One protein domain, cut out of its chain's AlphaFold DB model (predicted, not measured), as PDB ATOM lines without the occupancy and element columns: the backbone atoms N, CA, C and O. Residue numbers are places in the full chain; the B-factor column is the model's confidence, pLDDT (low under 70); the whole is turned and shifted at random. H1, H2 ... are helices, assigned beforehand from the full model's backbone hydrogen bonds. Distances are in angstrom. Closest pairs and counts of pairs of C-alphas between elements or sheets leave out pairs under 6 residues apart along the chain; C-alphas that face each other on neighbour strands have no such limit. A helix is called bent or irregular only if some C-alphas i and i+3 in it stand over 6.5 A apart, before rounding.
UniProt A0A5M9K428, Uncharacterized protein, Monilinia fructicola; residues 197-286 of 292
ATOM      1  N   GLN A 197      26.075 -22.767 -19.486       85.25
ATOM      2  CA  GLN A 197      26.039 -23.232 -18.095       85.25
ATOM      3  C   GLN A 197      27.427 -23.265 -17.419       85.25
ATOM      4  O   GLN A 197      27.532 -23.052 -16.211       85.25
ATOM      5  N   GLU A 198      28.500 -23.516 -18.175       86.62
ATOM      6  CA  GLU A 198      29.876 -23.456 -17.671       86.62
ATOM      7  C   GLU A 198      30.331 -22.004 -17.498       86.62
ATOM      8  O   GLU A 198      30.934 -21.677 -16.477       86.62
ATOM      9  N   GLN A 199      29.994 -21.125 -18.452       86.50
ATOM     10  CA  GLN A 199      30.251 -19.685 -18.355       86.50
ATOM     11  C   GLN A 199      29.554 -19.093 -17.124       86.50
ATOM     12  O   GLN A 199      30.214 -18.462 -16.299       86.50
ATOM     13  N   ASP A 200      28.263 -19.376 -16.940       85.44
ATOM     14  CA  ASP A 200      27.492 -18.961 -15.767       85.44
ATOM     15  C   ASP A 200      28.093 -19.533 -14.474       85.44
ATOM     16  O   ASP A 200      28.284 -18.796 -13.509       85.44
ATOM     17  N   SER A 201      28.491 -20.813 -14.446       89.69
ATOM     18  CA  SER A 201      29.125 -21.413 -13.262       89.69
ATOM     19  C   SER A 201      30.463 -20.753 -12.901       89.69
ATOM     20  O   SER A 201      30.743 -20.527 -11.720       89.69
ATOM     21  N   VAL A 202      31.286 -20.405 -13.895       89.75
ATOM     22  CA  VAL A 202      32.542 -19.667 -13.689       89.75
ATOM     23  C   VAL A 202      32.259 -18.243 -13.209       89.75
ATOM     24  O   VAL A 202      32.849 -17.814 -12.216       89.75
ATOM     25  N   LEU A 203      31.331 -17.526 -13.847       89.38
ATOM     26  CA  LEU A 203      30.948 -16.168 -13.460       89.38
ATOM     27  C   LEU A 203      30.380 -16.129 -12.036       89.38
ATOM     28  O   LEU A 203      30.783 -15.269 -11.256       89.38
ATOM     29  N   THR A 204      29.511 -17.066 -11.650       90.38
ATOM     30  CA  THR A 204      28.993 -17.180 -10.277       90.38
ATOM     31  C   THR A 204      30.125 -17.392  -9.277       90.38
ATOM     32  O   THR A 204      30.266 -16.584  -8.365       90.38
ATOM     33  N   ARG A 205      31.025 -18.364  -9.500       92.31
ATOM     34  CA  ARG A 205      32.180 -18.610  -8.608       92.31
ATOM     35  C   ARG A 205      33.110 -17.398  -8.473       92.31
ATOM     36  O   ARG A 205      33.683 -17.176  -7.404       92.31
ATOM     37  N   VAL A 206      33.275 -16.607  -9.537       93.31
ATOM     38  CA  VAL A 206      34.031 -15.345  -9.491       93.31
ATOM     39  C   VAL A 206      33.289 -14.296  -8.658       93.31
ATOM     40  O   VAL A 206      33.909 -13.683  -7.789       93.31
ATOM     41  N   ASN A 207      31.977 -14.125  -8.852       92.69
ATOM     42  CA  ASN A 207      31.154 -13.233  -8.026       92.69
ATOM     43  C   ASN A 207      31.199 -13.642  -6.541       92.69
ATOM     44  O   ASN A 207      31.473 -12.789  -5.703       92.69
ATOM     45  N   ASP A 208      31.034 -14.928  -6.214       93.56
ATOM     46  CA  ASP A 208      31.122 -15.460  -4.845       93.56
ATOM     47  C   ASP A 208      32.459 -15.096  -4.186       93.56
ATOM     48  O   ASP A 208      32.512 -14.630  -3.043       93.56
ATOM     49  N   ARG A 209      33.565 -15.273  -4.922       95.81
ATOM     50  CA  ARG A 209      34.908 -14.974  -4.418       95.81
ATOM     51  C   ARG A 209      35.147 -13.473  -4.245       95.81
ATOM     52  O   ARG A 209      35.836 -13.085  -3.302       95.81
ATOM     53  N   LEU A 210      34.582 -12.635  -5.112       95.75
ATOM     54  CA  LEU A 210      34.643 -11.177  -4.982       95.75
ATOM     55  C   LEU A 210      33.784 -10.679  -3.805       95.75
ATOM     56  O   LEU A 210      34.260  -9.853  -3.024       95.75
ATOM     57  N   SER A 211      32.589 -11.242  -3.603       95.69
ATOM     58  CA  SER A 211      31.728 -10.986  -2.438       95.69
ATOM     59  C   SER A 211      32.393 -11.402  -1.120       95.69
ATOM     60  O   SER A 211      32.364 -10.633  -0.162       95.69
ATOM     61  N   GLN A 212      33.076 -12.555  -1.075       96.62
ATOM     62  CA  GLN A 212      33.916 -12.967   0.062       96.62
ATOM     63  C   GLN A 212      34.996 -11.918   0.364       96.62
ATOM     64  O   GLN A 212      35.063 -11.402   1.478       96.62
ATOM     65  N   CYS A 213      35.788 -11.530  -0.640       95.81
ATOM     66  CA  CYS A 213      36.824 -10.508  -0.478       95.81
ATOM     67  C   CYS A 213      36.259  -9.149  -0.017       95.81
ATOM     68  O   CYS A 213      36.912  -8.454   0.760       95.81
ATOM     69  N   ALA A 214      35.061  -8.760  -0.468       96.12
ATOM     70  CA  ALA A 214      34.396  -7.529  -0.042       96.12
ATOM     71  C   ALA A 214      33.882  -7.597   1.399       96.12
ATOM     72  O   ALA A 214      34.099  -6.648   2.155       96.12
ATOM     73  N   PHE A 215      33.261  -8.711   1.790       96.38
ATOM     74  CA  PHE A 215      32.837  -8.977   3.163       96.38
ATOM     75  C   PHE A 215      34.032  -8.923   4.122       96.38
ATOM     76  O   PHE A 215      34.023  -8.137   5.070       96.38
ATOM     77  N   ASP A 216      35.106  -9.658   3.817       96.38
ATOM     78  CA  ASP A 216      36.320  -9.699   4.640       96.38
ATOM     79  C   ASP A 216      36.989  -8.320   4.737       96.38
ATOM     80  O   ASP A 216      37.435  -7.911   5.809       96.38
ATOM     81  N   PHE A 217      37.027  -7.558   3.640       96.38
ATOM     82  CA  PHE A 217      37.553  -6.192   3.614       96.38
ATOM     83  C   PHE A 217      36.708  -5.221   4.456       96.38
ATOM     84  O   PHE A 217      37.261  -4.428   5.223       96.38
ATOM     85  N   VAL A 218      35.379  -5.293   4.353       95.69
ATOM     86  CA  VAL A 218      34.451  -4.444   5.113       95.69
ATOM     87  C   VAL A 218      34.478  -4.778   6.605       95.69
ATOM     88  O   VAL A 218      34.544  -3.853   7.413       95.69
ATOM     89  N   ALA A 219      34.529  -6.061   6.973       95.00
ATOM     90  CA  ALA A 219      34.660  -6.506   8.358       95.00
ATOM     91  C   ALA A 219      36.031  -6.138   8.958       95.00
ATOM     92  O   ALA A 219      36.102  -5.563  10.046       95.00
ATOM     93  N   LYS A 220      37.133  -6.388   8.236       95.38
ATOM     94  CA  LYS A 220      38.506  -6.091   8.691       95.38
ATOM     95  C   LYS A 220      38.734  -4.612   9.003       95.38
ATOM     96  O   LYS A 220      39.470  -4.294   9.933       95.38
ATOM     97  N   TYR A 221      38.132  -3.714   8.224       95.81
ATOM     98  CA  TYR A 221      38.260  -2.265   8.405       95.81
ATOM     99  C   TYR A 221      37.024  -1.610   9.043       95.81
ATOM    100  O   TYR A 221      36.990  -0.385   9.156       95.81
ATOM    101  N   GLN A 222      36.047  -2.413   9.486       94.56
ATOM    102  CA  GLN A 222      34.813  -1.984  10.161       94.56
ATOM    103  C   GLN A 222      34.097  -0.836   9.424       94.56
ATOM    104  O   GLN A 222      33.697   0.172  10.013       94.56
ATOM    105  N   PHE A 223      33.963  -0.958   8.097       94.19
ATOM    106  CA  PHE A 223      33.293   0.072   7.304       94.19
ATOM    107  C   PHE A 223      31.774   0.045   7.547       94.19
ATOM    108  O   PHE A 223      31.163  -1.020   7.468       94.19
ATOM    109  N   PRO A 224      31.129   1.203   7.797       91.38
ATOM    110  CA  PRO A 224      29.713   1.244   8.140       91.38
ATOM    111  C   PRO A 224      28.846   0.844   6.942       91.38
ATOM    112  O   PRO A 224      28.790   1.560   5.937       91.38
ATOM    113  N   ILE A 225      28.143  -0.280   7.075       91.00
ATOM    114  CA  ILE A 225      27.154  -0.761   6.107       91.00
ATOM    115  C   ILE A 225      25.823  -0.042   6.380       91.00
ATOM    116  O   ILE A 225      25.275  -0.189   7.472       91.00
ATOM    117  N   PRO A 226      25.261   0.722   5.425       87.50
ATOM    118  CA  PRO A 226      23.904   1.229   5.558       87.50
ATOM    119  C   PRO A 226      22.903   0.071   5.539       87.50
ATOM    120  O   PRO A 226      22.925  -0.760   4.620       87.50
ATOM    121  N   LEU A 227      22.017   0.060   6.533       82.75
ATOM    122  CA  LEU A 227      20.756  -0.666   6.464       82.75
ATOM    123  C   LEU A 227      19.820   0.064   5.486       82.75
ATOM    124  O   LEU A 227      19.871   1.290   5.359       82.75
ATOM    125  N   SER A 228      18.994  -0.702   4.790       74.94
ATOM    126  CA  SER A 228      17.936  -0.221   3.901       74.94
ATOM    127  C   SER A 228      16.820  -1.252   3.920       74.94
ATOM    128  O   SER A 228      17.112  -2.442   3.949       74.94
ATOM    129  N   ASP A 229      15.563  -0.819   3.896       69.50
ATOM    130  CA  ASP A 229      14.424  -1.664   4.299       69.50
ATOM    131  C   ASP A 229      14.179  -2.874   3.372       69.50
ATOM    132  O   ASP A 229      13.550  -3.852   3.765       69.50
ATOM    133  N   SER A 230      14.739  -2.842   2.157       67.62
ATOM    134  CA  SER A 230      14.762  -3.947   1.190       67.62
ATOM    135  C   SER A 230      15.920  -4.941   1.364       67.62
ATOM    136  O   SER A 230      15.912  -5.996   0.734       67.62
ATOM    137  N   CYS A 231      16.948  -4.604   2.147       68.12
ATOM    138  CA  CYS A 231      18.198  -5.360   2.247       68.12
ATOM    139  C   CYS A 231      18.407  -5.858   3.679       68.12
ATOM    140  O   CYS A 231      18.698  -5.081   4.592       68.12
ATOM    141  N   ARG A 232      18.333  -7.181   3.841       76.12
ATOM    142  CA  ARG A 232      18.688  -7.908   5.067       76.12
ATOM    143  C   ARG A 232      20.045  -7.462   5.659       76.12
ATOM    144  O   ARG A 232      20.953  -7.093   4.901       76.12
ATOM    145  N   PRO A 233      20.217  -7.514   6.997       83.69
ATOM    146  CA  PRO A 233      21.529  -7.398   7.628       83.69
ATOM    147  C   PRO A 233      22.527  -8.397   7.032       83.69
ATOM    148  O   PRO A 233      22.145  -9.482   6.597       83.69
ATOM    149  N   VAL A 234      23.803  -8.010   7.002       87.56
ATOM    150  CA  VAL A 234      24.878  -8.812   6.406       87.56
ATOM    151  C   VAL A 234      25.580  -9.596   7.508       87.56
ATOM    152  O   VAL A 234      26.385  -9.033   8.247       87.56
ATOM    153  N   GLU A 235      25.283 -10.888   7.608       87.81
ATOM    154  CA  GLU A 235      25.968 -11.828   8.502       87.81
ATOM    155  C   GLU A 235      27.022 -12.650   7.747       87.81
ATOM    156  O   GLU A 235      28.020 -13.081   8.328       87.81
ATOM    157  N   ARG A 236      26.806 -12.868   6.443       90.00
ATOM    158  CA  ARG A 236      27.602 -13.737   5.567       90.00
ATOM    159  C   ARG A 236      27.943 -13.036   4.243       90.00
ATOM    160  O   ARG A 236      27.186 -12.172   3.798       90.00
ATOM    161  N   PRO A 237      29.017 -13.444   3.542       87.50
ATOM    162  CA  PRO A 237      29.350 -12.931   2.209       87.50
ATOM    163  C   PRO A 237      28.219 -13.039   1.178       87.50
ATOM    164  O   PRO A 237      28.048 -12.135   0.363       87.50
ATOM    165  N   GLN A 238      27.444 -14.128   1.243       88.12
ATOM    166  CA  GLN A 238      26.320 -14.435   0.351       88.12
ATOM    167  C   GLN A 238      25.052 -13.624   0.668       88.12
ATOM    168  O   GLN A 238      24.030 -13.794   0.010       88.12
ATOM    169  N   ASP A 239      25.083 -12.752   1.680       88.50
ATOM    170  CA  ASP A 239      23.915 -11.955   2.063       88.50
ATOM    171  C   ASP A 239      23.721 -10.705   1.199       88.50
ATOM    172  O   ASP A 239      22.715 -10.010   1.352       88.50
ATOM    173  N   ARG A 240      24.670 -10.445   0.291       88.94
ATOM    174  CA  ARG A 240      24.605  -9.430  -0.759       88.94
ATOM    175  C   ARG A 240      25.231  -9.944  -2.050       88.94
ATOM    176  O   ARG A 240      26.287 -10.575  -2.032       88.94
ATOM    177  N   GLU A 241      24.607  -9.603  -3.167       91.31
ATOM    178  CA  GLU A 241      25.149  -9.849  -4.504       91.31
ATOM    179  C   GLU A 241      26.423  -9.029  -4.758       91.31
ATOM    180  O   GLU A 241      26.599  -7.936  -4.213       91.31
ATOM    181  N   TRP A 242      27.302  -9.490  -5.658       94.19
ATOM    182  CA  TRP A 242      28.512  -8.726  -6.012       94.19
ATOM    183  C   TRP A 242      28.179  -7.325  -6.568       94.19
ATOM    184  O   TRP A 242      28.900  -6.365  -6.303       94.19
ATOM    185  N   THR A 243      27.041  -7.153  -7.246       93.69
ATOM    186  CA  THR A 243      26.521  -5.836  -7.661       93.69
ATOM    187  C   THR A 243      26.197  -4.910  -6.481       93.69
ATOM    188  O   THR A 243      26.480  -3.711  -6.546       93.69
ATOM    189  N   GLU A 244      25.651  -5.436  -5.384       93.12
ATOM    190  CA  GLU A 244      25.385  -4.670  -4.158       93.12
ATOM    191  C   GLU A 244      26.678  -4.347  -3.399       93.12
ATOM    192  O   GLU A 244      26.827  -3.238  -2.870       93.12
ATOM    193  N   TRP A 245      27.641  -5.276  -3.383       95.00
ATOM    194  CA  TRP A 245      28.988  -5.032  -2.863       95.00
ATOM    195  C   TRP A 245      29.707  -3.936  -3.660       95.00
ATOM    196  O   TRP A 245      30.230  -3.001  -3.053       95.00
ATOM    197  N   VAL A 246      29.664  -3.966  -4.998       95.38
ATOM    198  CA  VAL A 246      30.190  -2.898  -5.868       95.38
ATOM    199  C   VAL A 246      29.531  -1.554  -5.555       95.38
ATOM    200  O   VAL A 246      30.239  -0.562  -5.360       95.38
ATOM    201  N   TYR A 247      28.200  -1.503  -5.431       94.31
ATOM    202  CA  TYR A 247      27.487  -0.278  -5.061       94.31
ATOM    203  C   TYR A 247      27.942   0.262  -3.694       94.31
ATOM    204  O   TYR A 247      28.251   1.453  -3.565       94.31
ATOM    205  N   LEU A 248      28.043  -0.603  -2.677       94.62
ATOM    206  CA  LEU A 248      28.511  -0.237  -1.338       94.62
ATOM    207  C   LEU A 248      29.959   0.277  -1.360       94.62
ATOM    208  O   LEU A 248      30.231   1.355  -0.827       94.62
ATOM    209  N   LEU A 249      30.878  -0.450  -1.996       95.94
ATOM    210  CA  LEU A 249      32.297  -0.101  -2.067       95.94
ATOM    211  C   LEU A 249      32.521   1.205  -2.844       95.94
ATOM    212  O   LEU A 249      33.251   2.077  -2.365       95.94
ATOM    213  N   LYS A 250      31.820   1.411  -3.969       95.00
ATOM    214  CA  LYS A 250      31.805   2.684  -4.711       95.00
ATOM    215  C   LYS A 250      31.280   3.833  -3.844       95.00
ATOM    216  O   LYS A 250      31.882   4.911  -3.827       95.00
ATOM    217  N   ARG A 251      30.207   3.622  -3.072       94.94
ATOM    218  CA  ARG A 251      29.638   4.622  -2.144       94.94
ATOM    219  C   ARG A 251      30.579   4.946  -0.973       94.94
ATOM    220  O   ARG A 251      30.659   6.105  -0.569       94.94
ATOM    221  N   LEU A 252      31.311   3.963  -0.447       95.31
ATOM    222  CA  LEU A 252      32.318   4.150   0.607       95.31
ATOM    223  C   LEU A 252      33.569   4.877   0.084       95.31
ATOM    224  O   LEU A 252      34.063   5.792   0.748       95.31
ATOM    225  N   ALA A 253      34.054   4.526  -1.111       94.44
ATOM    226  CA  ALA A 253      35.190   5.183  -1.759       94.44
ATOM    227  C   ALA A 253      34.888   6.656  -2.082       94.44
ATOM    228  O   ALA A 253      35.618   7.549  -1.651       94.44
ATOM    229  N   THR A 254      33.773   6.925  -2.770       94.12
ATOM    230  CA  THR A 254      33.360   8.291  -3.150       94.12
ATOM    231  C   THR A 254      33.064   9.179  -1.941       94.12
ATOM    232  O   THR A 254      33.490  10.331  -1.916       94.12
ATOM    233  N   LYS A 255      32.448   8.647  -0.871       94.94
ATOM    234  CA  LYS A 255      32.296   9.361   0.414       94.94
ATOM    235  C   LYS A 255      33.581   9.419   1.260       94.94
ATOM    236  O   LYS A 255      33.511   9.746   2.444       94.94
ATOM    237  N   ARG A 256      34.749   9.101   0.682       94.44
ATOM    238  CA  ARG A 256      36.085   9.149   1.311       94.44
ATOM    239  C   ARG A 256      36.184   8.357   2.628       94.44
ATOM    240  O   ARG A 256      37.007   8.682   3.481       94.44
ATOM    241  N   ARG A 257      35.357   7.317   2.802       95.56
ATOM    242  CA  ARG A 257      35.369   6.438   3.985       95.56
ATOM    243  C   ARG A 257      36.499   5.409   3.937       95.56
ATOM    244  O   ARG A 257      36.982   5.018   4.991       95.56
ATOM    245  N   ILE A 258      36.937   5.012   2.740       94.56
ATOM    246  CA  ILE A 258      38.067   4.093   2.532       94.56
ATOM    247  C   ILE A 258      39.377   4.904   2.488       94.56
ATOM    248  O   ILE A 258      39.537   5.732   1.588       94.56
ATOM    249  N   PRO A 259      40.341   4.697   3.406       94.19
ATOM    250  CA  PRO A 259      41.658   5.326   3.317       94.19
ATOM    251  C   PRO A 259      42.494   4.672   2.211       94.19
ATOM    252  O   PRO A 259      42.613   3.453   2.186       94.19
ATOM    253  N   ALA A 260      43.160   5.452   1.353       93.12
ATOM    254  CA  ALA A 260      43.943   4.909   0.231       93.12
ATOM    255  C   ALA A 260      44.921   3.784   0.638       93.12
ATOM    256  O   ALA A 260      45.020   2.777  -0.052       93.12
ATOM    257  N   ARG A 261      45.563   3.912   1.811       93.31
ATOM    258  CA  ARG A 261      46.501   2.933   2.394       93.31
ATOM    259  C   ARG A 261      45.938   1.529   2.677       93.31
ATOM    260  O   ARG A 261      46.729   0.652   2.997       93.31
ATOM    261  N   VAL A 262      44.617   1.312   2.638       93.31
ATOM    262  CA  VAL A 262      44.033  -0.040   2.797       93.31
ATOM    263  C   VAL A 262      43.829  -0.764   1.463       93.31
ATOM    264  O   VAL A 262      43.458  -1.934   1.454       93.31
ATOM    265  N   LEU A 263      44.067  -0.078   0.341       91.38
ATOM    266  CA  LEU A 263      44.003  -0.631  -1.008       91.38
ATOM    267  C   LEU A 263      45.415  -0.938  -1.518       91.38
ATOM    268  O   LEU A 263      46.376  -0.237  -1.187       91.38
ATOM    269  N   TYR A 264      45.535  -1.965  -2.361       89.00
ATOM    270  CA  TYR A 264      46.808  -2.358  -2.962       89.00
ATOM    271  C   TYR A 264      47.461  -1.182  -3.711       89.00
ATOM    272  O   TYR A 264      46.793  -0.431  -4.429       89.00
ATOM    273  N   ASN A 265      48.761  -0.981  -3.475       89.25
ATOM    274  CA  ASN A 265      49.571   0.137  -3.979       89.25
ATOM    275  C   ASN A 265      48.948   1.544  -3.792       89.25
ATOM    276  O   ASN A 265      49.293   2.480  -4.511       89.25
ATOM    277  N   GLY A 266      48.016   1.716  -2.844       87.44
ATOM    278  CA  GLY A 266      47.352   2.993  -2.571       87.44
ATOM    279  C   GLY A 266      46.378   3.481  -3.654       87.44
ATOM    280  O   GLY A 266      45.960   4.641  -3.612       87.44
ATOM    281  N   GLN A 267      46.013   2.647  -4.637       90.00
ATOM    282  CA  GLN A 267      45.406   3.077  -5.909       90.00
ATOM    283  C   GLN A 267      43.898   3.416  -5.848       90.00
ATOM    284  O   GLN A 267      43.117   3.042  -6.722       90.00
ATOM    285  N   ILE A 268      43.470   4.203  -4.855       88.12
ATOM    286  CA  ILE A 268      42.060   4.600  -4.666       88.12
ATOM    287  C   ILE A 268      41.433   5.309  -5.882       88.12
ATOM    288  O   ILE A 268      40.225   5.225  -6.071       88.12
ATOM    289  N   LYS A 269      42.244   5.962  -6.730       87.62
ATOM    290  CA  LYS A 269      41.779   6.577  -7.987       87.62
ATOM    291  C   LYS A 269      41.235   5.545  -8.983       87.62
ATOM    292  O   LYS A 269      40.238   5.823  -9.629       87.62
ATOM    293  N   GLN A 270      41.874   4.376  -9.083       92.75
ATOM    294  CA  GLN A 270      41.476   3.307 -10.010       92.75
ATOM    295  C   GLN A 270      40.402   2.387  -9.417       92.75
ATOM    296  O   GLN A 270      39.695   1.706 -10.149       92.75
ATOM    297  N   PHE A 271      40.255   2.367  -8.088       93.75
ATOM    298  CA  PHE A 271      39.366   1.440  -7.384       93.75
ATOM    299  C   PHE A 271      37.904   1.498  -7.854       93.75
ATOM    300  O   PHE A 271      37.282   0.453  -8.000       93.75
ATOM    301  N   VAL A 272      37.359   2.690  -8.133       92.56
ATOM    302  CA  VAL A 272      35.977   2.818  -8.634       92.56
ATOM    303  C   VAL A 272      35.841   2.212 -10.034       92.56
ATOM    304  O   VAL A 272      34.960   1.385 -10.237       92.56
ATOM    305  N   THR A 273      36.761   2.529 -10.947       93.31
ATOM    306  CA  THR A 273      36.786   1.982 -12.313       93.31
ATOM    307  C   THR A 273      36.983   0.464 -12.322       93.31
ATOM    308  O   THR A 273      36.297  -0.239 -13.048       93.31
ATOM    309  N   ILE A 274      37.845  -0.081 -11.457       92.94
ATOM    310  CA  ILE A 274      38.033  -1.536 -11.322       92.94
ATOM    311  C   ILE A 274      36.733  -2.228 -10.874       92.94
ATOM    312  O   ILE A 274      36.395  -3.293 -11.392       92.94
ATOM    313  N   LEU A 275      35.982  -1.628  -9.942       94.00
ATOM    314  CA  LEU A 275      34.675  -2.148  -9.525       94.00
ATOM    315  C   LEU A 275      33.634  -2.065 -10.653       94.00
ATOM    316  O   LEU A 275      32.843  -2.991 -10.806       94.00
ATOM    317  N   GLU A 276      33.638  -0.996 -11.447       92.06
ATOM    318  CA  GLU A 276      32.726  -0.815 -12.584       92.06
ATOM    319  C   GLU A 276      33.004  -1.838 -13.695       92.06
ATOM    320  O   GLU A 276      32.103  -2.596 -14.056       92.06
ATOM    321  N   ASN A 277      34.259  -1.962 -14.136       90.94
ATOM    322  CA  ASN A 277      34.678  -2.941 -15.141       90.94
ATOM    323  C   ASN A 277      34.384  -4.389 -14.695       90.94
ATOM    324  O   ASN A 277      34.058  -5.247 -15.514       90.94
ATOM    325  N   SER A 278      34.422  -4.681 -13.386       90.50
ATOM    326  CA  SER A 278      34.084  -6.017 -12.860       90.50
ATOM    327  C   SER A 278      32.630  -6.449 -13.111       90.50
ATOM    328  O   SER A 278      32.321  -7.637 -13.004       90.50
ATOM    329  N   LEU A 279      31.733  -5.514 -13.451       89.69
ATOM    330  CA  LEU A 279      30.345  -5.809 -13.806       89.69
ATOM    331  C   LEU A 279      30.154  -6.095 -15.304       89.69
ATOM    332  O   LEU A 279      29.186  -6.766 -15.663       89.69
ATOM    333  N   GLU A 280      31.067  -5.654 -16.176       80.38
ATOM    334  CA  GLU A 280      30.921  -5.762 -17.639       80.38
ATOM    335  C   GLU A 280      30.808  -7.216 -18.120       80.38
ATOM    336  O   GLU A 280      30.054  -7.511 -19.051       80.38
ATOM    337  N   MET A 281      31.452  -8.159 -17.421       64.44
ATOM    338  CA  MET A 281      31.354  -9.593 -17.723       64.44
ATOM    339  C   MET A 281      29.910 -10.126 -17.662       64.44
ATOM    340  O   MET A 281      29.574 -11.048 -18.404       64.44
ATOM    341  N   ARG A 282      29.025  -9.520 -16.849       61.94
ATOM    342  CA  ARG A 282      27.594  -9.891 -16.782       61.94
ATOM    343  C   ARG A 282      26.821  -9.521 -18.060       61.94
ATOM    344  O   ARG A 282      25.735 -10.049 -18.285       61.94
ATOM    345  N   HIS A 283      27.360  -8.635 -18.903       54.56
ATOM    346  CA  HIS A 283      26.744  -8.236 -20.172       54.56
ATOM    347  C   HIS A 283      27.244  -9.061 -21.367       54.56
ATOM    348  O   HIS A 283      26.475  -9.295 -22.299       54.56
ATOM    349  N   ALA A 284      28.487  -9.555 -21.330       49.19
ATOM    350  CA  ALA A 284      29.081 -10.342 -22.416       49.19
ATOM    351  C   ALA A 284      28.313 -11.650 -22.695       49.19
ATOM    352  O   ALA A 284      27.946 -11.912 -23.841       49.19
ATOM    353  N   ALA A 285      27.973 -12.413 -21.649       51.91
ATOM    354  CA  ALA A 285      27.228 -13.676 -21.766       51.91
ATOM    355  C   ALA A 285      25.852 -13.523 -22.453       51.91
ATOM    356  O   ALA A 285      25.333 -14.470 -23.042       51.91
ATOM    357  N   LYS A 286      25.269 -12.314 -22.437       51.38
ATOM    358  CA  LYS A 286      23.971 -12.008 -23.059       51.38
ATOM    359  C   LYS A 286      24.068 -11.631 -24.548       51.38
ATOM    360  O   LYS A 286      23.040 -11.412 -25.187       51.38
TER     361      LYS A 286
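AT A GLANCE: This is residues 197 to 286 of the 292 residues of an uncharacterized protein of Monilinia fructicola (UniProt A0A5M9K428). Three helices lie roughly side by side as a triangle: H2 and H3 form a helical hairpin, and the longer H1 packs on H2 with residues 207 to 214 alone. A long loop, residues 221 to 241, joins H1 to H2 and makes a wide detour on the side of H2 away from H3. The printed part has 90 residues, with three named helices in the order H1, H2, H3 and no named strand; its class is all helix. The whole is compact, with a radius of gyration of the C-alphas of 13.6 A and spans of 38 by 31 by 20 A.

IN THESE COORDINATES: H1, residues 197 to 220, begins with C-alpha 197 at (26.039, -23.232, -18.095) and is 34.2 A long from first to last C-alpha. H2, residues 242 to 254, is 17.9 A long and begins with C-alpha 242 at (28.512, -8.726, -6.012). H3, residues 268 to 284, is 26.6 A long and ends with C-alpha 284 at (29.081, -10.342, -22.416). H3 is only just irregular: C-alphas 269 and 272 are 6.9 A apart.

HOW THE PARTS SIT: H1 touches H2 with residues 207 to 214 alone; the closest C-alphas, those of Ser 211 and Trp 242, are 5.3 A apart. The two run the same way at a steep tilt of 38 degrees. H2 and H3 touch as a hairpin, opposite ways at a shallow tilt of 23 degrees; their closest C-alphas, those of Lys 250 and Val 272, are 5.7 A apart. H1 and H3 are close but not clearly touching, with the closest C-alphas, those of Leu 203 and Met 281, 7.8 A apart. In H1 and H2 every O i to N i+4 pair is within hydrogen-bond range; in H3 6 of 13 are, beside 10 of 14 O i to N i+3 pairs.

THE WHOLE: The two C-alphas farthest apart, those of Gln 197 and Arg 256, are 39.1 A apart. The printed part has no cut, and both links, H1 to H2 and H2 to H3, are long. The mean pLDDT of the printed part is 88.4; residues 229 to 231 and 281 to 286 are under 70.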